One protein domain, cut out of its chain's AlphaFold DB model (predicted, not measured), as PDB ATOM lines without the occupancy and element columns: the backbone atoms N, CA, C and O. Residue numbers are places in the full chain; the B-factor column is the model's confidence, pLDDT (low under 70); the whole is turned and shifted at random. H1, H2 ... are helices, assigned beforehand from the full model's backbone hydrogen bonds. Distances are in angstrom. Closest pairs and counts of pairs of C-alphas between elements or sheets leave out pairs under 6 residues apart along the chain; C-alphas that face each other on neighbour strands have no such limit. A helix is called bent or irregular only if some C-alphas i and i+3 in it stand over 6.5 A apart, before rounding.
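This is residues 3 to 87 and 104 to 169 of the 476 residues of an uncharacterized protein of Acidobacteriia bacterium (UniProt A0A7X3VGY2). A long bent helix, H7, runs along most of the domain's length, with H1 and H3 set end to end beside it, H3 next to arm H7a and H1 next to the far part of arm H7b. H2 crosses H1 and the end of H7b at one end of the domain, where residues 25 to 30 stick out and the short H8 packs on the last residues of H2; over the other half H4, H5 and H6 make a loose cover with few contacts to H3 and H7. The printed part has 151 residues with eight named helices, H1 to H8 in chain order, and no named strand; the class is all helix. It is only just compact, close to loose, with a radius of gyration of the C-alphas of 17.4 A and spans of 55 by 39 by 25 A.

H7, residues 129 to 154, was assigned as one helix by its hydrogen bonds but is bent, with C-alphas 138 and 141 6.8 A apart. Its arms are H7a, residues 129 to 138, 15.8 A long from C-alpha 129 at (-27.910, -26.088, 35.828), and H7b, residues 141 to 154, 20.2 A long. H1 is residues 12 to 21, beginning at C-alpha 12 (-0.663, -26.128, 35.739), and H3 is residues 51 to 65, 21.4 A long. H2, residues 26 to 45, is 29.4 A long and irregular, with C-alphas 27 and 30 7.8 A apart, and has a kink of 31 degrees near residue 33. H4 is residues 72 to 83, H5 107 to 114, H6 118 to 124 and H8 161 to 165, ending at C-alpha 165 (5.030, -15.103, 12.218).

H7 is the hub, touching five other helices; its arms stand at 37 degrees, only just a steep tilt. H3 touches H7a at a shallow tilt of 17 degrees, opposite ways, closest at the C-alphas of Ser 65 and Pro 129, 4.7 A. H1, H3 and H7b form an up-and-down bundle, each running against the one before; H1 and H3 touch only at their ends, closest at the C-alphas of Gln 13 and Val 51, 5.6 A. H2 touches H1 at a steep tilt of 65 degrees with residues 32 to 40 alone, closest at the C-alphas of Ala 21 and Met 35, 5.7 A. H8 touches H2, closest at the C-alphas of Ser 45 and Arg 164, 5.3 A. H4 touches H5, closest at the C-alphas of Ile 82 and Arg 114, 6.0 A. H6 and H7a, a helical hairpin, only just touch, with 3 pairs of C-alphas within 8 A, the closest those of Val 122 and Leu 132, 6.4 A. In H1, H3, H4, H5, H6, H7b and H8 every O i to N i+4 pair is within hydrogen-bond range, against 14 of 16 in H2 and 3 of 6 in H7a.

The two C-alphas farthest apart are those of Asn 27 and Gly 127, 55.2 A. Residues 88 to 103 are not printed, and C-alphas 87 and 104 are 17.5 A apart across the cut; of the links printed whole, none is long. The mean pLDDT of the printed part is 87.5, with residues 3 to 8, 86 to 87 and 104 to 106 under 70.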
ATOM      1  N   ALA A   3      -0.084 -34.822  42.852       54.81
ATOM      2  CA  ALA A   3       0.541 -36.037  42.314       54.81
ATOM      3  C   ALA A   3       1.843 -35.793  41.517       54.81
ATOM      4  O   ALA A   3       2.582 -36.736  41.257       54.81
ATOM      5  N   THR A   4       2.125 -34.547  41.117       58.00
ATOM      6  CA  THR A   4       3.328 -34.162  40.359       58.00
ATOM      7  C   THR A   4       4.370 -33.445  41.223       58.00
ATOM      8  O   THR A   4       5.354 -32.941  40.682       58.00
ATOM      9  N   GLY A   5       4.159 -33.382  42.546       62.16
ATOM     10  CA  GLY A   5       5.039 -32.680  43.488       62.16
ATOM     11  C   GLY A   5       5.011 -31.153  43.358       62.16
ATOM     12  O   GLY A   5       5.930 -30.491  43.829       62.16
ATOM     13  N   SER A   6       3.991 -30.603  42.693       66.31
ATOM     14  CA  SER A   6       3.817 -29.159  42.495       66.31
ATOM     15  C   SER A   6       3.195 -28.500  43.721       66.31
ATOM     16  O   SER A   6       2.368 -29.119  44.396       66.31
ATOM     17  N   SER A   7       3.560 -27.241  43.980       69.31
ATOM     18  CA  SER A   7       2.920 -26.452  45.044       69.31
ATOM     19  C   SER A   7       1.446 -26.174  44.713       69.31
ATOM     20  O   SER A   7       1.063 -26.181  43.540       69.31
ATOM     21  N   GLU A   8       0.607 -25.961  45.732       64.44
ATOM     22  CA  GLU A   8      -0.844 -25.774  45.545       64.44
ATOM     23  C   GLU A   8      -1.192 -24.530  44.710       64.44
ATOM     24  O   GLU A   8      -2.179 -24.554  43.976       64.44
ATOM     25  N   ASP A   9      -0.344 -23.498  44.746       70.56
ATOM     26  CA  ASP A   9      -0.552 -22.226  44.042       70.56
ATOM     27  C   ASP A   9       0.075 -22.178  42.636       70.56
ATOM     28  O   ASP A   9      -0.067 -21.188  41.910       70.56
ATOM     29  N   GLU A  10       0.788 -23.227  42.226       79.12
ATOM     30  CA  GLU A  10       1.481 -23.246  40.940       79.12
ATOM     31  C   GLU A  10       0.485 -23.347  39.772       79.12
ATOM     32  O   GLU A  10      -0.491 -24.094  39.803       79.12
ATOM     33  N   SER A  11       0.718 -22.601  38.694       85.75
ATOM     34  CA  SER A  11      -0.086 -22.712  37.474       85.75
ATOM     35  C   SER A  11       0.177 -24.063  36.789       85.75
ATOM     36  O   SER A  11       1.328 -24.357  36.459       85.75
ATOM     37  N   PRO A  12      -0.854 -24.877  36.475       86.62
ATOM     38  CA  PRO A  12      -0.663 -26.128  35.739       86.62
ATOM     39  C   PRO A  12       0.013 -25.934  34.375       86.62
ATOM     40  O   PRO A  12       0.778 -26.788  33.934       86.62
ATOM     41  N   GLN A  13      -0.257 -24.807  33.706       90.56
ATOM     42  CA  GLN A  13       0.382 -24.452  32.437       90.56
ATOM     43  C   GLN A  13       1.882 -24.211  32.623       90.56
ATOM     44  O   GLN A  13       2.677 -24.708  31.827       90.56
ATOM     45  N   ASP A  14       2.255 -23.453  33.653       91.31
ATOM     46  CA  ASP A  14       3.649 -23.077  33.884       91.31
ATOM     47  C   ASP A  14       4.455 -24.327  34.224       91.31
ATOM     48  O   ASP A  14       5.477 -24.586  33.591       91.31
ATOM     49  N   ARG A  15       3.899 -25.199  35.075       89.88
ATOM     50  CA  ARG A  15       4.502 -26.496  35.380       89.88
ATOM     51  C   ARG A  15       4.685 -27.372  34.140       89.88
ATOM     52  O   ARG A  15       5.719 -28.016  33.983       89.88
ATOM     53  N   LEU A  16       3.688 -27.423  33.252       91.69
ATOM     54  CA  LEU A  16       3.806 -28.165  31.993       91.69
ATOM     55  C   LEU A  16       4.941 -27.611  31.126       91.69
ATOM     56  O   LEU A  16       5.714 -28.391  30.576       91.69
ATOM     57  N   ILE A  17       5.071 -26.288  31.016       94.75
ATOM     58  CA  ILE A  17       6.145 -25.659  30.239       94.75
ATOM     59  C   ILE A  17       7.516 -25.917  30.874       94.75
ATOM     60  O   ILE A  17       8.462 -26.214  30.146       94.75
ATOM     61  N   GLU A  18       7.632 -25.869  32.201       93.25
ATOM     62  CA  GLU A  18       8.861 -26.240  32.907       93.25
ATOM     63  C   GLU A  18       9.283 -27.678  32.604       93.25
ATOM     64  O   GLU A  18      10.448 -27.922  32.291       93.25
ATOM     65  N   LEU A  19       8.335 -28.621  32.639       92.06
ATOM     66  CA  LEU A  19       8.591 -30.024  32.313       92.06
ATOM     67  C   LEU A  19       8.998 -30.208  30.845       92.06
ATOM     68  O   LEU A  19       9.898 -30.992  30.555       92.06
ATOM     69  N   LEU A  20       8.372 -29.471  29.920       93.31
ATOM     70  CA  LEU A  20       8.727 -29.489  28.496       93.31
ATOM     71  C   LEU A  20      10.108 -28.876  28.226       93.31
ATOM     72  O   LEU A  20      10.793 -29.309  27.300       93.31
ATOM     73  N   ALA A  21      10.538 -27.889  29.016       93.81
ATOM     74  CA  ALA A  21      11.898 -27.359  28.941       93.81
ATOM     75  C   ALA A  21      12.942 -28.387  29.424       93.81
ATOM     76  O   ALA A  21      14.092 -28.353  28.983       93.81
ATOM     77  N   GLY A  22      12.531 -29.343  30.259       90.75
ATOM     78  CA  GLY A  22      13.323 -30.477  30.722       90.75
ATOM     79  C   GLY A  22      13.548 -30.460  32.232       90.75
ATOM     80  O   GLY A  22      12.882 -29.732  32.962       90.75
ATOM     81  N   ASN A  23      14.478 -31.291  32.706       87.69
ATOM     82  CA  ASN A  23      14.715 -31.505  34.136       87.69
ATOM     83  C   ASN A  23      16.142 -31.074  34.525       87.69
ATOM     84  O   ASN A  23      17.061 -31.890  34.420       87.69
ATOM     85  N   PRO A  24      16.350 -29.804  34.914       89.50
ATOM     86  CA  PRO A  24      17.677 -29.276  35.201       89.50
ATOM     87  C   PRO A  24      18.180 -29.705  36.583       89.50
ATOM     88  O   PRO A  24      17.419 -29.799  37.548       89.50
ATOM     89  N   ASN A  25      19.497 -29.847  36.719       89.19
ATOM     90  CA  ASN A  25      20.126 -29.845  38.041       89.19
ATOM     91  C   ASN A  25      20.044 -28.446  38.696       89.19
ATOM     92  O   ASN A  25      19.854 -27.440  38.007       89.19
ATOM     93  N   PRO A  26      20.250 -28.315  40.022       86.31
ATOM     94  CA  PRO A  26      20.177 -27.016  40.705       86.31
ATOM     95  C   PRO A  26      21.093 -25.923  40.127       86.31
ATOM     96  O   PRO A  26      20.737 -24.748  40.151       86.31
ATOM     97  N   ASN A  27      22.251 -26.298  39.583       87.50
ATOM     98  CA  ASN A  27      23.219 -25.400  38.945       87.50
ATOM     99  C   ASN A  27      22.888 -25.059  37.478       87.50
ATOM    100  O   ASN A  27      23.576 -24.244  36.870       87.50
ATOM    101  N   GLU A  28      21.853 -25.670  36.906       92.50
ATOM    102  CA  GLU A  28      21.469 -25.555  35.492       92.50
ATOM    103  C   GLU A  28      20.241 -24.643  35.288       92.50
ATOM    104  O   GLU A  28      19.786 -24.440  34.160       92.50
ATOM    105  N   ARG A  29      19.716 -24.053  36.375       91.81
ATOM    106  CA  ARG A  29      18.470 -23.265  36.386       91.81
ATOM    107  C   ARG A  29      18.458 -22.093  35.410       91.81
ATOM    108  O   ARG A  29      17.448 -21.880  34.756       91.81
ATOM    109  N   SER A  30      19.564 -21.367  35.254       94.12
ATOM    110  CA  SER A  30      19.606 -20.198  34.359       94.12
ATOM    111  C   SER A  30      19.336 -20.561  32.894       94.12
ATOM    112  O   SER A  30      18.625 -19.838  32.197       94.12
ATOM    113  N   ILE A  31      19.860 -21.704  32.437       96.00
ATOM    114  CA  ILE A  31      19.633 -22.223  31.082       96.00
ATOM    115  C   ILE A  31      18.202 -22.744  30.943       96.00
ATOM    116  O   ILE A  31      17.557 -22.528  29.917       96.00
ATOM    117  N   HIS A  32      17.680 -23.394  31.984       96.06
ATOM    118  CA  HIS A  32      16.295 -23.865  32.006       96.06
ATOM    119  C   HIS A  32      15.298 -22.712  31.925       96.06
ATOM    120  O   HIS A  32      14.399 -22.748  31.089       96.06
ATOM    121  N   GLU A  33      15.514 -21.638  32.683       95.94
ATOM    122  CA  GLU A  33      14.702 -20.422  32.613       95.94
ATOM    123  C   GLU A  33      14.712 -19.800  31.209       95.94
ATOM    124  O   GLU A  33      13.687 -19.310  30.737       95.94
ATOM    125  N   GLU A  34      15.848 -19.823  30.507       95.75
ATOM    126  CA  GLU A  34      15.935 -19.332  29.128       95.75
ATOM    127  C   GLU A  34      15.126 -20.191  28.149       95.75
ATOM    128  O   GLU A  34      14.414 -19.662  27.286       95.75
ATOM    129  N   MET A  35      15.153 -21.511  28.327       95.12
ATOM    130  CA  MET A  35      14.303 -22.419  27.563       95.12
ATOM    131  C   MET A  35      12.817 -22.210  27.866       95.12
ATOM    132  O   MET A  35      12.018 -22.104  26.934       95.12
ATOM    133  N   VAL A  36      12.443 -22.069  29.139       96.56
ATOM    134  CA  VAL A  36      11.068 -21.758  29.560       96.56
ATOM    135  C   VAL A  36      10.601 -20.436  28.948       96.56
ATOM    136  O   VAL A  36       9.504 -20.376  28.388       96.56
ATOM    137  N   ARG A  37      11.432 -19.383  28.972       96.56
ATOM    138  CA  ARG A  37      11.135 -18.100  28.306       96.56
ATOM    139  C   ARG A  37      10.897 -18.282  26.808       96.56
ATOM    140  O   ARG A  37       9.946 -17.718  26.270       96.56
ATOM    141  N   THR A  38      11.715 -19.096  26.145       94.88
ATOM    142  CA  THR A  38      11.582 -19.382  24.709       94.88
ATOM    143  C   THR A  38      10.263 -20.091  24.391       94.88
ATOM    144  O   THR A  38       9.531 -19.664  23.494       94.88
ATOM    145  N   LEU A  39       9.912 -21.135  25.149       95.69
ATOM    146  CA  LEU A  39       8.650 -21.865  24.985       95.69
ATOM    147  C   LEU A  39       7.437 -20.958  25.236       95.69
ATOM    148  O   LEU A  39       6.516 -20.917  24.416       95.69
ATOM    149  N   ASN A  40       7.467 -20.166  26.310       96.06
ATOM    150  CA  ASN A  40       6.424 -19.189  26.629       96.06
ATOM    151  C   ASN A  40       6.259 -18.128  25.537       96.06
ATOM    152  O   ASN A  40       5.131 -17.795  25.157       96.06
ATOM    153  N   SER A  41       7.369 -17.622  24.992       95.62
ATOM    154  CA  SER A  41       7.339 -16.674  23.880       95.62
ATOM    155  C   SER A  41       6.635 -17.281  22.668       95.62
ATOM    156  O   SER A  41       5.748 -16.647  22.105       95.62
ATOM    157  N   ARG A  42       6.971 -18.522  22.287       95.31
ATOM    158  CA  ARG A  42       6.352 -19.218  21.144       95.31
ATOM    159  C   ARG A  42       4.862 -19.496  21.372       95.31
ATOM    160  O   ARG A  42       4.052 -19.273  20.473       95.31
ATOM    161  N   PHE A  43       4.481 -19.908  22.582       94.88
ATOM    162  CA  PHE A  43       3.076 -20.114  22.957       94.88
ATOM    163  C   PHE A  43       2.272 -18.809  22.853       94.88
ATOM    164  O   PHE A  43       1.157 -18.779  22.324       94.88
ATOM    165  N   THR A  44       2.879 -17.705  23.293       92.88
ATOM    166  CA  THR A  44       2.292 -16.362  23.231       92.88
ATOM    167  C   THR A  44       2.208 -15.833  21.799       92.88
ATOM    168  O   THR A  44       1.197 -15.225  21.443       92.88
ATOM    169  N   SER A  45       3.201 -16.102  20.941       92.19
ATOM    170  CA  SER A  45       3.155 -15.766  19.508       92.19
ATOM    171  C   SER A  45       1.963 -16.412  18.803       92.19
ATOM    172  O   SER A  45       1.323 -15.776  17.969       92.19
ATOM    173  N   GLN A  46       1.592 -17.628  19.209       91.44
ATOM    174  CA  GLN A  46       0.387 -18.313  18.738       91.44
ATOM    175  C   GLN A  46      -0.907 -17.791  19.377       91.44
ATOM    176  O   GLN A  46      -1.979 -18.318  19.099       91.44
ATOM    177  N   ARG A  47      -0.858 -16.769  20.242       91.00
ATOM    178  CA  ARG A  47      -2.024 -16.189  20.937       91.00
ATOM    179  C   ARG A  47      -2.886 -17.240  21.640       91.00
ATOM    180  O   ARG A  47      -4.107 -17.105  21.684       91.00
ATOM    181  N   LEU A  48      -2.290 -18.336  22.106       92.19
ATOM    182  CA  LEU A  48      -3.025 -19.445  22.710       92.19
ATOM    183  C   LEU A  48      -3.565 -19.050  24.091       92.19
ATOM    184  O   LEU A  48      -3.049 -18.147  24.757       92.19
ATOM    185  N   VAL A  49      -4.645 -19.707  24.500       92.00
ATOM    186  CA  VAL A  49      -5.226 -19.532  25.835       92.00
ATOM    187  C   VAL A  49      -4.515 -20.509  26.765       92.00
ATOM    188  O   VAL A  49      -4.266 -21.645  26.377       92.00
ATOM    189  N   SER A  50      -4.134 -20.086  27.970       92.62
ATOM    190  CA  SER A  50      -3.450 -21.001  28.886       92.62
ATOM    191  C   SER A  50      -4.391 -22.129  29.324       92.62
ATOM    192  O   SER A  50      -5.591 -21.911  29.502       92.62
ATOM    193  N   VAL A  51      -3.853 -23.333  29.539       92.94
ATOM    194  CA  VAL A  51      -4.645 -24.459  30.059       92.94
ATOM    195  C   VAL A  51      -5.255 -24.107  31.421       92.94
ATOM    196  O   VAL A  51      -6.409 -24.447  31.677       92.94
ATOM    197  N   LYS A  52      -4.530 -23.340  32.247       91.44
ATOM    198  CA  LYS A  52      -5.032 -22.811  33.519       91.44
ATOM    199  C   LYS A  52      -6.291 -21.956  33.329       91.44
ATOM    200  O   LYS A  52      -7.309 -22.257  33.935       91.44
ATOM    201  N   ASP A  53      -6.247 -20.945  32.457       91.25
ATOM    202  CA  ASP A  53      -7.393 -20.049  32.228       91.25
ATOM    203  C   ASP A  53      -8.635 -20.823  31.749       91.25
ATOM    204  O   ASP A  53      -9.762 -20.474  32.102       91.25
ATOM    205  N   ILE A  54      -8.435 -21.877  30.947       92.00
ATOM    206  CA  ILE A  54      -9.520 -22.727  30.438       92.00
ATOM    207  C   ILE A  54     -10.174 -23.518  31.576       92.00
ATOM    208  O   ILE A  54     -11.403 -23.537  31.670       92.00
ATOM    209  N   PHE A  55      -9.374 -24.167  32.426       91.50
ATOM    210  CA  PHE A  55      -9.893 -24.966  33.537       91.50
ATOM    211  C   PHE A  55     -10.485 -24.102  34.645       91.50
ATOM    212  O   PHE A  55     -11.608 -24.377  35.054       91.50
ATOM    213  N   ASP A  56      -9.825 -23.005  35.032       90.94
ATOM    214  CA  ASP A  56     -10.377 -22.071  36.017       90.94
ATOM    215  C   ASP A  56     -11.783 -21.601  35.579       90.94
ATOM    216  O   ASP A  56     -12.694 -21.458  36.394       90.94
ATOM    217  N   LEU A  57     -11.977 -21.341  34.278       90.62
ATOM    218  CA  LEU A  57     -13.257 -20.871  33.744       90.62
ATOM    219  C   LEU A  57     -14.301 -21.990  33.689       90.62
ATOM    220  O   LEU A  57     -15.481 -21.741  33.936       90.62
ATOM    221  N   ALA A  58     -13.883 -23.215  33.369       91.25
ATOM    222  CA  ALA A  58     -14.749 -24.386  33.412       91.25
ATOM    223  C   ALA A  58     -15.243 -24.671  34.840       91.25
ATOM    224  O   ALA A  58     -16.437 -24.913  35.029       91.25
ATOM    225  N   ASP A  59     -14.355 -24.567  35.827       91.56
ATOM    226  CA  ASP A  59     -14.671 -24.736  37.247       91.56
ATOM    227  C   ASP A  59     -15.558 -23.589  37.752       91.56
ATOM    228  O   ASP A  59     -16.514 -23.808  38.500       91.56
ATOM    229  N   HIS A  60     -15.326 -22.357  37.275       91.31
ATOM    230  CA  HIS A  60     -16.208 -21.223  37.565       91.31
ATOM    231  C   HIS A  60     -17.625 -21.435  37.015       91.31
ATOM    232  O   HIS A  60     -18.598 -21.133  37.700       91.31
ATOM    233  N   LEU A  61     -17.781 -21.990  35.807       90.56
ATOM    234  CA  LEU A  61     -19.107 -22.326  35.265       90.56
ATOM    235  C   LEU A  61     -19.826 -23.388  36.106       90.56
ATOM    236  O   LEU A  61     -21.041 -23.305  36.296       90.56
ATOM    237  N   GLU A  62     -19.090 -24.359  36.642       91.38
ATOM    238  CA  GLU A  62     -19.646 -25.363  37.546       91.38
ATOM    239  C   GLU A  62     -20.115 -24.733  38.865       91.38
ATOM    240  O   GLU A  62     -21.224 -25.005  39.322       91.38
ATOM    241  N   ARG A  63     -19.348 -23.799  39.428       91.62
ATOM    242  CA  ARG A  63     -19.766 -23.005  40.594       91.62
ATOM    243  C   ARG A  63     -21.012 -22.158  40.312       91.62
ATOM    244  O   ARG A  63     -21.939 -22.131  41.119       91.62
ATOM    245  N   VAL A  64     -21.098 -21.543  39.132       91.56
ATOM    246  CA  VAL A  64     -22.287 -20.787  38.697       91.56
ATOM    247  C   VAL A  64     -23.515 -21.692  38.567       91.56
ATOM    248  O   VAL A  64     -24.605 -21.293  38.974       91.56
ATOM    249  N   SER A  65     -23.364 -22.936  38.096       89.69
ATOM    250  CA  SER A  65     -24.478 -23.904  38.083       89.69
ATOM    251  C   SER A  65     -24.983 -24.283  39.481       89.69
ATOM    252  O   SER A  65     -26.130 -24.702  39.617       89.69
ATOM    253  N   ARG A  66     -24.163 -24.078  40.522       91.69
ATOM    254  CA  ARG A  66     -24.515 -24.277  41.937       91.69
ATOM    255  C   ARG A  66     -25.066 -23.007  42.603       91.69
ATOM    256  O   ARG A  66     -25.347 -23.027  43.796       91.69
ATOM    257  N   GLY A  67     -25.250 -21.921  41.845       87.38
ATOM    258  CA  GLY A  67     -25.883 -20.683  42.310       87.38
ATOM    259  C   GLY A  67     -24.937 -19.503  42.531       87.38
ATOM    260  O   GLY A  67     -25.388 -18.449  42.974       87.38
ATOM    261  N   GLU A  68     -23.647 -19.632  42.216       91.38
ATOM    262  CA  GLU A  68     -22.718 -18.505  42.318       91.38
ATOM    263  C   GLU A  68     -22.887 -17.472  41.191       91.38
ATOM    264  O   GLU A  68     -23.328 -17.774  40.080       91.38
ATOM    265  N   SER A  69     -22.489 -16.223  41.455       89.06
ATOM    266  CA  SER A  69     -22.525 -15.156  40.452       89.06
ATOM    267  C   SER A  69     -21.474 -15.358  39.355       89.06
ATOM    268  O   SER A  69     -20.310 -15.666  39.625       89.06
ATOM    269  N   PHE A  70     -21.852 -15.108  38.103       89.81
ATOM    270  CA  PHE A  70     -20.930 -15.193  36.973       89.81
ATOM    271  C   PHE A  70     -19.894 -14.058  36.976       89.81
ATOM    272  O   PHE A  70     -20.243 -12.881  37.063       89.81
ATOM    273  N   ASN A  71     -18.613 -14.406  36.829       89.12
ATOM    274  CA  ASN A  71     -17.518 -13.444  36.777       89.12
ATOM    275  C   ASN A  71     -17.277 -12.977  35.333       89.12
ATOM    276  O   ASN A  71     -16.547 -13.602  34.560       89.12
ATOM    277  N   VAL A  72     -17.863 -11.833  34.983       87.62
ATOM    278  CA  VAL A  72     -17.761 -11.240  33.640       87.62
ATOM    279  C   VAL A  72     -16.319 -10.855  33.280       87.62
ATOM    280  O   VAL A  72     -15.925 -10.959  32.119       87.62
ATOM    281  N   ALA A  73     -15.487 -10.470  34.254       87.94
ATOM    282  CA  ALA A  73     -14.096 -10.097  33.993       87.94
ATOM    283  C   ALA A  73     -13.272 -11.285  33.469       87.94
ATOM    284  O   ALA A  73     -12.421 -11.123  32.594       87.94
ATOM    285  N   MET A  74     -13.546 -12.496  33.957       86.31
ATOM    286  CA  MET A  74     -12.901 -13.714  33.469       86.31
ATOM    287  C   MET A  74     -13.291 -14.038  32.022       86.31
ATOM    288  O   MET A  74     -12.426 -14.334  31.198       86.31
ATOM    289  N   ALA A  75     -14.575 -13.893  31.694       85.38
ATOM    290  CA  ALA A  75     -15.075 -14.059  30.332       85.38
ATOM    291  C   ALA A  75     -14.463 -13.038  29.363       85.38
ATOM    292  O   ALA A  75     -14.056 -13.396  28.258       85.38
ATOM    293  N   ASN A  76     -14.330 -11.783  29.799       87.12
ATOM    294  CA  ASN A  76     -13.718 -10.721  29.004       87.12
ATOM    295  C   ASN A  76     -12.227 -10.974  28.745       87.12
ATOM    296  O   ASN A  76     -11.759 -10.712  27.640       87.12
ATOM    297  N   ARG A  77     -11.484 -11.533  29.714       86.31
ATOM    298  CA  ARG A  77     -10.080 -11.933  29.505       86.31
ATOM    299  C   ARG A  77      -9.945 -12.984  28.401       86.31
ATOM    300  O   ARG A  77      -9.098 -12.832  27.520       86.31
ATOM    301  N   LEU A  78     -10.801 -14.011  28.406       86.00
ATOM    302  CA  LEU A  78     -10.823 -15.017  27.339       86.00
ATOM    303  C   LEU A  78     -11.190 -14.390  25.986       86.00
ATOM    304  O   LEU A  78     -10.490 -14.606  24.997       86.00
ATOM    305  N   ALA A  79     -12.265 -13.599  25.952       84.38
ATOM    306  CA  ALA A  79     -12.729 -12.938  24.736       84.38
ATOM    307  C   ALA A  79     -11.643 -12.029  24.139       84.38
ATOM    308  O   ALA A  79     -11.416 -12.070  22.931       84.38
ATOM    309  N   SER A  80     -10.915 -11.285  24.981       85.06
ATOM    310  CA  SER A  80      -9.782 -10.454  24.562       85.06
ATOM    311  C   SER A  80      -8.714 -11.287  23.851       85.06
ATOM    312  O   SER A  80      -8.398 -10.998  22.698       85.06
ATOM    313  N   ARG A  81      -8.238 -12.380  24.470       83.25
ATOM    314  CA  ARG A  81      -7.220 -13.264  23.869       83.25
ATOM    315  C   ARG A  81      -7.661 -13.855  22.527       83.25
ATOM    316  O   ARG A  81      -6.869 -13.912  21.593       83.25
ATOM    317  N   ILE A  82      -8.920 -14.277  22.410       81.00
ATOM    318  CA  ILE A  82      -9.460 -14.827  21.156       81.00
ATOM    319  C   ILE A  82      -9.603 -13.726  20.091       81.00
ATOM    320  O   ILE A  82      -9.377 -13.973  18.907       81.00
ATOM    321  N   SER A  83      -9.961 -12.506  20.496       80.00
ATOM    322  CA  SER A  83     -10.170 -11.380  19.580       80.00
ATOM    323  C   SER A  83      -8.875 -10.814  18.984       80.00
ATOM    324  O   SER A  83      -8.904 -10.312  17.861       80.00
ATOM    325  N   GLU A  84      -7.739 -10.951  19.678       76.81
ATOM    326  CA  GLU A  84      -6.405 -10.558  19.185       76.81
ATOM    327  C   GLU A  84      -5.983 -11.311  17.914       76.81
ATOM    328  O   GLU A  84      -5.109 -10.860  17.169       76.81
ATOM    329  N   VAL A  85      -6.615 -12.450  17.637       72.94
ATOM    330  CA  VAL A  85      -6.348 -13.268  16.461       72.94
ATOM    331  C   VAL A  85      -6.941 -12.605  15.212       72.94
ATOM    332  O   VAL A  85      -8.145 -12.674  14.940       72.94
ATOM    333  N   ARG A  86      -6.079 -11.975  14.408       67.50
ATOM    334  CA  ARG A  86      -6.450 -11.426  13.098       67.50
ATOM    335  C   ARG A  86      -6.472 -12.542  12.053       67.50
ATOM    336  O   ARG A  86      -5.431 -13.104  11.733       67.50
ATOM    337  N   LEU A  87      -7.651 -12.842  11.504       67.12
ATOM    338  CA  LEU A  87      -7.751 -13.663  10.296       67.12
ATOM    339  C   LEU A  87      -7.266 -12.849   9.084       67.12
ATOM    340  O   LEU A  87      -7.632 -11.671   8.983       67.12
ATOM    341  N   THR A 104     -11.819 -30.686   5.380       58.00
ATOM    342  CA  THR A 104     -12.603 -30.040   6.445       58.00
ATOM    343  C   THR A 104     -12.434 -28.519   6.393       58.00
ATOM    344  O   THR A 104     -11.316 -28.007   6.330       58.00
ATOM    345  N   TRP A 105     -13.534 -27.761   6.465       65.19
ATOM    346  CA  TRP A 105     -13.473 -26.297   6.555       65.19
ATOM    347  C   TRP A 105     -13.051 -25.874   7.968       65.19
ATOM    348  O   TRP A 105     -13.866 -25.581   8.843       65.19
ATOM    349  N   ILE A 106     -11.741 -25.895   8.197       67.06
ATOM    350  CA  ILE A 106     -11.086 -25.597   9.475       67.06
ATOM    351  C   ILE A 106     -11.452 -24.201   9.973       67.06
ATOM    352  O   ILE A 106     -11.688 -24.028  11.161       67.06
ATOM    353  N   GLU A 107     -11.615 -23.209   9.100       70.81
ATOM    354  CA  GLU A 107     -11.989 -21.859   9.533       70.81
ATOM    355  C   GLU A 107     -13.320 -21.831  10.299       70.81
ATOM    356  O   GLU A 107     -13.477 -20.980  11.168       70.81
ATOM    357  N   LYS A 108     -14.238 -22.796  10.096       74.06
ATOM    358  CA  LYS A 108     -15.459 -22.915  10.919       74.06
ATOM    359  C   LYS A 108     -15.152 -23.071  12.403       74.06
ATOM    360  O   LYS A 108     -15.930 -22.602  13.229       74.06
ATOM    361  N   HIS A 109     -14.091 -23.789  12.782       80.19
ATOM    362  CA  HIS A 109     -13.749 -23.924  14.201       80.19
ATOM    363  C   HIS A 109     -13.203 -22.599  14.749       80.19
ATOM    364  O   HIS A 109     -13.644 -22.162  15.809       80.19
ATOM    365  N   ILE A 110     -12.351 -21.908  13.983       81.06
ATOM    366  CA  ILE A 110     -11.770 -20.614  14.371       81.06
ATOM    367  C   ILE A 110     -12.865 -19.542  14.467       81.06
ATOM    368  O   ILE A 110     -12.926 -18.779  15.428       81.06
ATOM    369  N   GLN A 111     -13.785 -19.507  13.501       80.06
ATOM    370  CA  GLN A 111     -14.937 -18.610  13.508       80.06
ATOM    371  C   GLN A 111     -15.862 -18.888  14.698       80.06
ATOM    372  O   GLN A 111     -16.281 -17.937  15.351       80.06
ATOM    373  N   ARG A 112     -16.131 -20.163  15.027       83.56
ATOM    374  CA  ARG A 112     -16.915 -20.544  16.218       83.56
ATOM    375  C   ARG A 112     -16.261 -20.096  17.522       83.56
ATOM    376  O   ARG A 112     -16.961 -19.632  18.414       83.56
ATOM    377  N   GLN A 113     -14.938 -20.205  17.634       85.44
ATOM    378  CA  GLN A 113     -14.216 -19.681  18.796       85.44
ATOM    379  C   GLN A 113     -14.352 -18.158  18.891       85.44
ATOM    380  O   GLN A 113     -14.659 -17.637  19.957       85.44
ATOM    381  N   ARG A 114     -14.184 -17.441  17.771       83.31
ATOM    382  CA  ARG A 114     -14.265 -15.971  17.726       83.31
ATOM    383  C   ARG A 114     -15.666 -15.416  17.974       83.31
ATOM    384  O   ARG A 114     -15.787 -14.325  18.517       83.31
ATOM    385  N   SER A 115     -16.713 -16.137  17.577       84.06
ATOM    386  CA  SER A 115     -18.105 -15.739  17.818       84.06
ATOM    387  C   SER A 115     -18.628 -16.148  19.197       84.06
ATOM    388  O   SER A 115     -19.778 -15.848  19.532       84.06
ATOM    389  N   MET A 116     -17.804 -16.811  20.015       85.19
ATOM    390  CA  MET A 116     -18.179 -17.231  21.358       85.19
ATOM    391  C   MET A 116     -18.413 -16.016  22.261       85.19
ATOM    392  O   MET A 116     -17.503 -15.239  22.538       85.19
ATOM    393  N   ASN A 117     -19.638 -15.882  22.768       87.12
ATOM    394  CA  ASN A 117     -19.992 -14.886  23.775       87.12
ATOM    395  C   ASN A 117     -20.494 -15.599  25.034       87.12
ATOM    396  O   ASN A 117     -21.651 -16.018  25.109       87.12
ATOM    397  N   LEU A 118     -19.596 -15.752  26.006       88.00
ATOM    398  CA  LEU A 118     -19.873 -16.489  27.237       88.00
ATOM    399  C   LEU A 118     -20.919 -15.809  28.110       88.00
ATOM    400  O   LEU A 118     -21.809 -16.497  28.593       88.00
ATOM    401  N   SER A 119     -20.857 -14.486  28.269       87.38
ATOM    402  CA  SER A 119     -21.835 -13.746  29.074       87.38
ATOM    403  C   SER A 119     -23.249 -13.985  28.550       87.38
ATOM    404  O   SER A 119     -24.122 -14.421  29.292       87.38
ATOM    405  N   ARG A 120     -23.442 -13.858  27.230       89.88
ATOM    406  CA  ARG A 120     -24.732 -14.134  26.587       89.88
ATOM    407  C   ARG A 120     -25.164 -15.597  26.731       89.88
ATOM    408  O   ARG A 120     -26.354 -15.866  26.883       89.88
ATOM    409  N   ALA A 121     -24.227 -16.543  26.639       88.88
ATOM    410  CA  ALA A 121     -24.525 -17.965  26.803       88.88
ATOM    411  C   ALA A 121     -24.976 -18.287  28.238       88.88
ATOM    412  O   ALA A 121     -25.964 -18.996  28.417       88.88
ATOM    413  N   VAL A 122     -24.298 -17.721  29.239       89.94
ATOM    414  CA  VAL A 122     -24.627 -17.881  30.661       89.94
ATOM    415  C   VAL A 122     -25.960 -17.219  30.996       89.94
ATOM    416  O   VAL A 122     -26.791 -17.844  31.647       89.94
ATOM    417  N   ASP A 123     -26.215 -16.009  30.494       89.25
ATOM    418  CA  ASP A 123     -27.494 -15.318  30.695       89.25
ATOM    419  C   ASP A 123     -28.669 -16.125  30.130       89.25
ATOM    420  O   ASP A 123     -29.711 -16.245  30.774       89.25
ATOM    421  N   LYS A 124     -28.492 -16.743  28.953       91.00
ATOM    422  CA  LYS A 124     -29.510 -17.607  28.334       91.00
ATOM    423  C   LYS A 124     -29.744 -18.906  29.115       91.00
ATOM    424  O   LYS A 124     -30.850 -19.435  29.085       91.00
ATOM    425  N   ALA A 125     -28.716 -19.420  29.784       89.50
ATOM    426  CA  ALA A 125     -28.771 -20.644  30.581       89.50
ATOM    427  C   ALA A 125     -29.102 -20.389  32.065       89.50
ATOM    428  O   ALA A 125     -29.089 -21.318  32.874       89.50
ATOM    429  N   ARG A 126     -29.396 -19.140  32.452       85.44
ATOM    430  CA  ARG A 126     -29.697 -18.773  33.839       85.44
ATOM    431  C   ARG A 126     -30.879 -19.593  34.369       85.44
ATOM    432  O   ARG A 126     -31.923 -19.686  33.732       85.44
ATOM    433  N   GLY A 127     -30.710 -20.173  35.558       82.75
ATOM    434  CA  GLY A 127     -31.721 -21.026  36.192       82.75
ATOM    435  C   GLY A 127     -31.797 -22.456  35.642       82.75
ATOM    436  O   GLY A 127     -32.648 -23.216  36.089       82.75
ATOM    437  N   GLN A 128     -30.916 -22.843  34.710       89.81
ATOM    438  CA  GLN A 128     -30.840 -24.195  34.145       89.81
ATOM    439  C   GLN A 128     -29.439 -24.798  34.376       89.81
ATOM    440  O   GLN A 128     -28.537 -24.584  33.559       89.81
ATOM    441  N   PRO A 129     -29.229 -25.559  35.469       87.81
ATOM    442  CA  PRO A 129     -27.910 -26.088  35.828       87.81
ATOM    443  C   PRO A 129     -27.263 -26.948  34.732       87.81
ATOM    444  O   PRO A 129     -26.088 -26.762  34.421       87.81
ATOM    445  N   GLU A 130     -28.030 -27.828  34.081       89.44
ATOM    446  CA  GLU A 130     -27.518 -28.671  32.989       89.44
ATOM    447  C   GLU A 130     -27.071 -27.846  31.774       89.44
ATOM    448  O   GLU A 130     -26.001 -28.081  31.210       89.44
ATOM    449  N   SER A 131     -27.846 -26.825  31.397       88.31
ATOM    450  CA  SER A 131     -27.495 -25.909  30.307       88.31
ATOM    451  C   SER A 131     -26.206 -25.135  30.603       88.31
ATOM    452  O   SER A 131     -25.410 -24.928  29.690       88.31
ATOM    453  N   LEU A 132     -25.964 -24.749  31.861       87.00
ATOM    454  CA  LEU A 132     -24.725 -24.084  32.286       87.00
ATOM    455  C   LEU A 132     -23.514 -25.022  32.203       87.00
ATOM    456  O   LEU A 132     -22.460 -24.616  31.709       87.00
ATOM    457  N   LEU A 133     -23.668 -26.284  32.610       87.88
ATOM    458  CA  LEU A 133     -22.611 -27.291  32.475       87.88
ATOM    459  C   LEU A 133     -22.284 -27.572  31.004       87.88
ATOM    460  O   LEU A 133     -21.108 -27.662  30.645       87.88
ATOM    461  N   ASN A 134     -23.294 -27.605  30.132       90.50
ATOM    462  CA  ASN A 134     -23.108 -27.806  28.695       90.50
ATOM    463  C   ASN A 134     -22.289 -26.688  28.021       90.50
ATOM    464  O   ASN A 134     -21.620 -26.947  27.018       90.50
ATOM    465  N   ILE A 135     -22.252 -25.468  28.580       90.62
ATOM    466  CA  ILE A 135     -21.404 -24.375  28.060       90.62
ATOM    467  C   ILE A 135     -19.919 -24.762  28.096       90.62
ATOM    468  O   ILE A 135     -19.176 -24.351  27.202       90.62
ATOM    469  N   ARG A 136     -19.482 -25.602  29.049       89.50
ATOM    470  CA  ARG A 136     -18.091 -26.092  29.130       89.50
ATOM    471  C   ARG A 136     -17.653 -26.810  27.855       89.50
ATOM    472  O   ARG A 136     -16.486 -26.725  27.482       89.50
ATOM    473  N   GLY A 137     -18.585 -27.451  27.142       88.25
ATOM    474  CA  GLY A 137     -18.314 -28.101  25.857       88.25
ATOM    475  C   GLY A 137     -17.744 -27.145  24.803       88.25
ATOM    476  O   GLY A 137     -16.956 -27.558  23.952       88.25
ATOM    477  N   ASN A 138     -18.038 -25.845  24.902       87.81
ATOM    478  CA  ASN A 138     -17.487 -24.832  24.002       87.81
ATOM    479  C   ASN A 138     -15.961 -24.669  24.157       87.81
ATOM    480  O   ASN A 138     -15.281 -24.311  23.191       87.81
ATOM    481  N   PHE A 139     -15.401 -24.989  25.329       90.81
ATOM    482  CA  PHE A 139     -13.961 -24.898  25.589       90.81
ATOM    483  C   PHE A 139     -13.147 -26.034  24.978       90.81
ATOM    484  O   PHE A 139     -11.937 -25.885  24.838       90.81
ATOM    485  N   ALA A 140     -13.779 -27.129  24.544       90.75
ATOM    486  CA  ALA A 140     -13.072 -28.286  23.995       90.75
ATOM    487  C   ALA A 140     -12.155 -27.913  22.815       90.75
ATOM    488  O   ALA A 140     -11.017 -28.369  22.737       90.75
ATOM    489  N   SER A 141     -12.617 -27.028  21.925       89.00
ATOM    490  CA  SER A 141     -11.810 -26.566  20.787       89.00
ATOM    491  C   SER A 141     -10.610 -25.708  21.214       89.00
ATOM    492  O   SER A 141      -9.528 -25.849  20.656       89.00
ATOM    493  N   ILE A 142     -10.780 -24.856  22.228       92.00
ATOM    494  CA  ILE A 142      -9.721 -23.981  22.751       92.00
ATOM    495  C   ILE A 142      -8.678 -24.819  23.502       92.00
ATOM    496  O   ILE A 142      -7.473 -24.610  23.348       92.00
ATOM    497  N   LEU A 143      -9.138 -25.807  24.276       93.56
ATOM    498  CA  LEU A 143      -8.276 -26.769  24.952       93.56
ATOM    499  C   LEU A 143      -7.452 -27.560  23.936       93.56
ATOM    500  O   LEU A 143      -6.236 -27.655  24.087       93.56
ATOM    501  N   ARG A 144      -8.088 -28.056  22.865       93.31
ATOM    502  CA  ARG A 144      -7.397 -28.723  21.756       93.31
ATOM    503  C   ARG A 144      -6.265 -27.859  21.213       93.31
ATOM    504  O   ARG A 144      -5.146 -28.349  21.116       93.31
ATOM    505  N   ASP A 145      -6.526 -26.596  20.885       93.56
ATOM    506  CA  ASP A 145      -5.502 -25.722  20.298       93.56
ATOM    507  C   ASP A 145      -4.339 -25.474  21.261       93.56
ATOM    508  O   ASP A 145      -3.185 -25.432  20.848       93.56
ATOM    509  N   SER A 146      -4.634 -25.369  22.554       95.06
ATOM    510  CA  SER A 146      -3.627 -25.141  23.595       95.06
ATOM    511  C   SER A 146      -2.736 -26.373  23.794       95.06
ATOM    512  O   SER A 146      -1.513 -26.247  23.844       95.06
ATOM    513  N   LEU A 147      -3.323 -27.575  23.810       95.75
ATOM    514  CA  LEU A 147      -2.589 -28.843  23.912       95.75
ATOM    515  C   LEU A 147      -1.767 -29.148  22.648       95.75
ATOM    516  O   LEU A 147      -0.619 -29.586  22.739       95.75
ATOM    517  N   VAL A 148      -2.318 -28.888  21.458       95.56
ATOM    518  CA  VAL A 148      -1.560 -28.992  20.199       95.56
ATOM    519  C   VAL A 148      -0.437 -27.957  20.184       95.56
ATOM    520  O   VAL A 148       0.691 -28.284  19.826       95.56
ATOM    521  N   GLY A 149      -0.697 -26.743  20.664       96.12
ATOM    522  CA  GLY A 149       0.301 -25.690  20.802       96.12
ATOM    523  C   GLY A 149       1.491 -26.089  21.666       96.12
ATOM    524  O   GLY A 149       2.625 -25.851  21.264       96.12
ATOM    525  N   LEU A 150       1.256 -26.767  22.793       96.31
ATOM    526  CA  LEU A 150       2.325 -27.312  23.639       96.31
ATOM    527  C   LEU A 150       3.229 -28.301  22.877       96.31
ATOM    528  O   LEU A 150       4.448 -28.256  23.021       96.31
ATOM    529  N   ASN A 151       2.659 -29.137  22.002       95.38
ATOM    530  CA  ASN A 151       3.447 -30.023  21.139       95.38
ATOM    531  C   ASN A 151       4.258 -29.231  20.099       95.38
ATOM    532  O   ASN A 151       5.423 -29.535  19.857       95.38
ATOM    533  N   TYR A 152       3.658 -28.196  19.505       96.25
ATOM    534  CA  TYR A 152       4.306 -27.362  18.488       96.25
ATOM    535  C   TYR A 152       5.507 -26.607  19.042       96.25
ATOM    536  O   TYR A 152       6.554 -26.584  18.407       96.25
ATOM    537  N   ILE A 153       5.370 -26.001  20.223       95.62
ATOM    538  CA  ILE A 153       6.469 -25.253  20.842       95.62
ATOM    539  C   ILE A 153       7.575 -26.178  21.356       95.62
ATOM    540  O   ILE A 153       8.732 -25.776  21.370       95.62
ATOM    541  N   TYR A 154       7.243 -27.408  21.763       94.50
ATOM    542  CA  TYR A 154       8.237 -28.377  22.219       94.50
ATOM    543  C   TYR A 154       9.113 -28.870  21.061       94.50
ATOM    544  O   TYR A 154      10.338 -28.899  21.178       94.50
ATOM    545  N   TYR A 155       8.486 -29.199  19.927       94.19
ATOM    546  CA  TYR A 155       9.162 -29.684  18.719       94.19
ATOM    547  C   TYR A 155       9.558 -28.580  17.736       94.19
ATOM    548  O   TYR A 155       9.974 -28.874  16.616       94.19
ATOM    549  N   SER A 156       9.411 -27.313  18.115       93.62
ATOM    550  CA  SER A 156       9.702 -26.206  17.212       93.62
ATOM    551  C   SER A 156      11.188 -26.209  16.820       93.62
ATOM    552  O   SER A 156      12.033 -26.278  17.724       93.62
ATOM    553  N   PRO A 157      11.507 -26.100  15.522       93.06
ATOM    554  CA  PRO A 157      12.881 -26.087  15.035       93.06
ATOM    555  C   PRO A 157      13.664 -24.860  15.542       93.06
ATOM    556  O   PRO A 157      13.086 -23.944  16.146       93.06
ATOM    557  N   PRO A 158      14.992 -24.821  15.329       90.38
ATOM    558  CA  PRO A 158      15.772 -23.598  15.510       90.38
ATOM    559  C   PRO A 158      15.153 -22.433  14.713       90.38
ATOM    560  O   PRO A 158      14.605 -22.654  13.639       90.38
ATOM    561  N   GLY A 159      15.174 -21.212  15.257       84.38
ATOM    562  CA  GLY A 159      14.431 -20.065  14.709       84.38
ATOM    563  C   GLY A 159      12.936 -20.112  15.054       84.38
ATOM    564  O   GLY A 159      12.468 -19.354  15.911       84.38
ATOM    565  N   ALA A 160      12.215 -21.085  14.491       89.25
ATOM    566  CA  ALA A 160      10.760 -21.255  14.594       89.25
ATOM    567  C   ALA A 160       9.963 -20.045  14.074       89.25
ATOM    568  O   ALA A 160       8.936 -19.666  14.653       89.25
ATOM    569  N   GLU A 161      10.430 -19.428  12.994       88.44
ATOM    570  CA  GLU A 161       9.830 -18.259  12.366       88.44
ATOM    571  C   GLU A 161       8.393 -18.520  11.920       88.44
ATOM    572  O   GLU A 161       7.539 -17.659  12.125       88.44
ATOM    573  N   LEU A 162       8.056 -19.726  11.452       87.19
ATOM    574  CA  LEU A 162       6.669 -20.051  11.099       87.19
ATOM    575  C   LEU A 162       5.713 -19.928  12.302       87.19
ATOM    576  O   LEU A 162       4.623 -19.360  12.196       87.19
ATOM    577  N   ILE A 163       6.142 -20.409  13.473       90.19
ATOM    578  CA  ILE A 163       5.377 -20.316  14.728       90.19
ATOM    579  C   ILE A 163       5.358 -18.872  15.251       90.19
ATOM    580  O   ILE A 163       4.410 -18.456  15.918       90.19
ATOM    581  N   ARG A 164       6.381 -18.068  14.967       88.94
ATOM    582  CA  ARG A 164       6.428 -16.671  15.419       88.94
ATOM    583  C   ARG A 164       5.598 -15.746  14.531       88.94
ATOM    584  O   ARG A 164       4.932 -14.852  15.052       88.94
ATOM    585  N   ALA A 165       5.625 -15.972  13.222       85.94
ATOM    586  CA  ALA A 165       5.030 -15.103  12.218       85.94
ATOM    587  C   ALA A 165       3.543 -15.389  11.970       85.94
ATOM    588  O   ALA A 165       2.781 -14.455  11.716       85.94
ATOM    589  N   ASN A 166       3.103 -16.651  12.062       86.62
ATOM    590  CA  ASN A 166       1.713 -17.026  11.807       86.62
ATOM    591  C   ASN A 166       0.974 -17.407  13.109       86.62
ATOM    592  O   ASN A 166       1.004 -18.575  13.496       86.62
ATOM    593  N   PRO A 167       0.228 -16.487  13.759       87.19
ATOM    594  CA  PRO A 167      -0.473 -16.754  15.025       87.19
ATOM    595  C   PRO A 167      -1.645 -17.748  14.904       87.19
ATOM    596  O   PRO A 167      -2.262 -18.115  15.907       87.19
ATOM    597  N   LEU A 168      -2.003 -18.151  13.682       85.38
ATOM    598  CA  LEU A 168      -3.075 -19.105  13.400       85.38
ATOM    599  C   LEU A 168      -2.570 -20.521  13.154       85.38
ATOM    600  O   LEU A 168      -3.394 -21.426  13.063       85.38
ATOM    601  N   PHE A 169      -1.258 -20.719  13.046       88.94
ATOM    602  CA  PHE A 169      -0.680 -21.950  12.525       88.94
ATOM    603  C   PHE A 169      -1.061 -23.200  13.332       88.94
ATOM    604  O   PHE A 169      -1.452 -24.217  12.765       88.94
TER     605      PHE A 169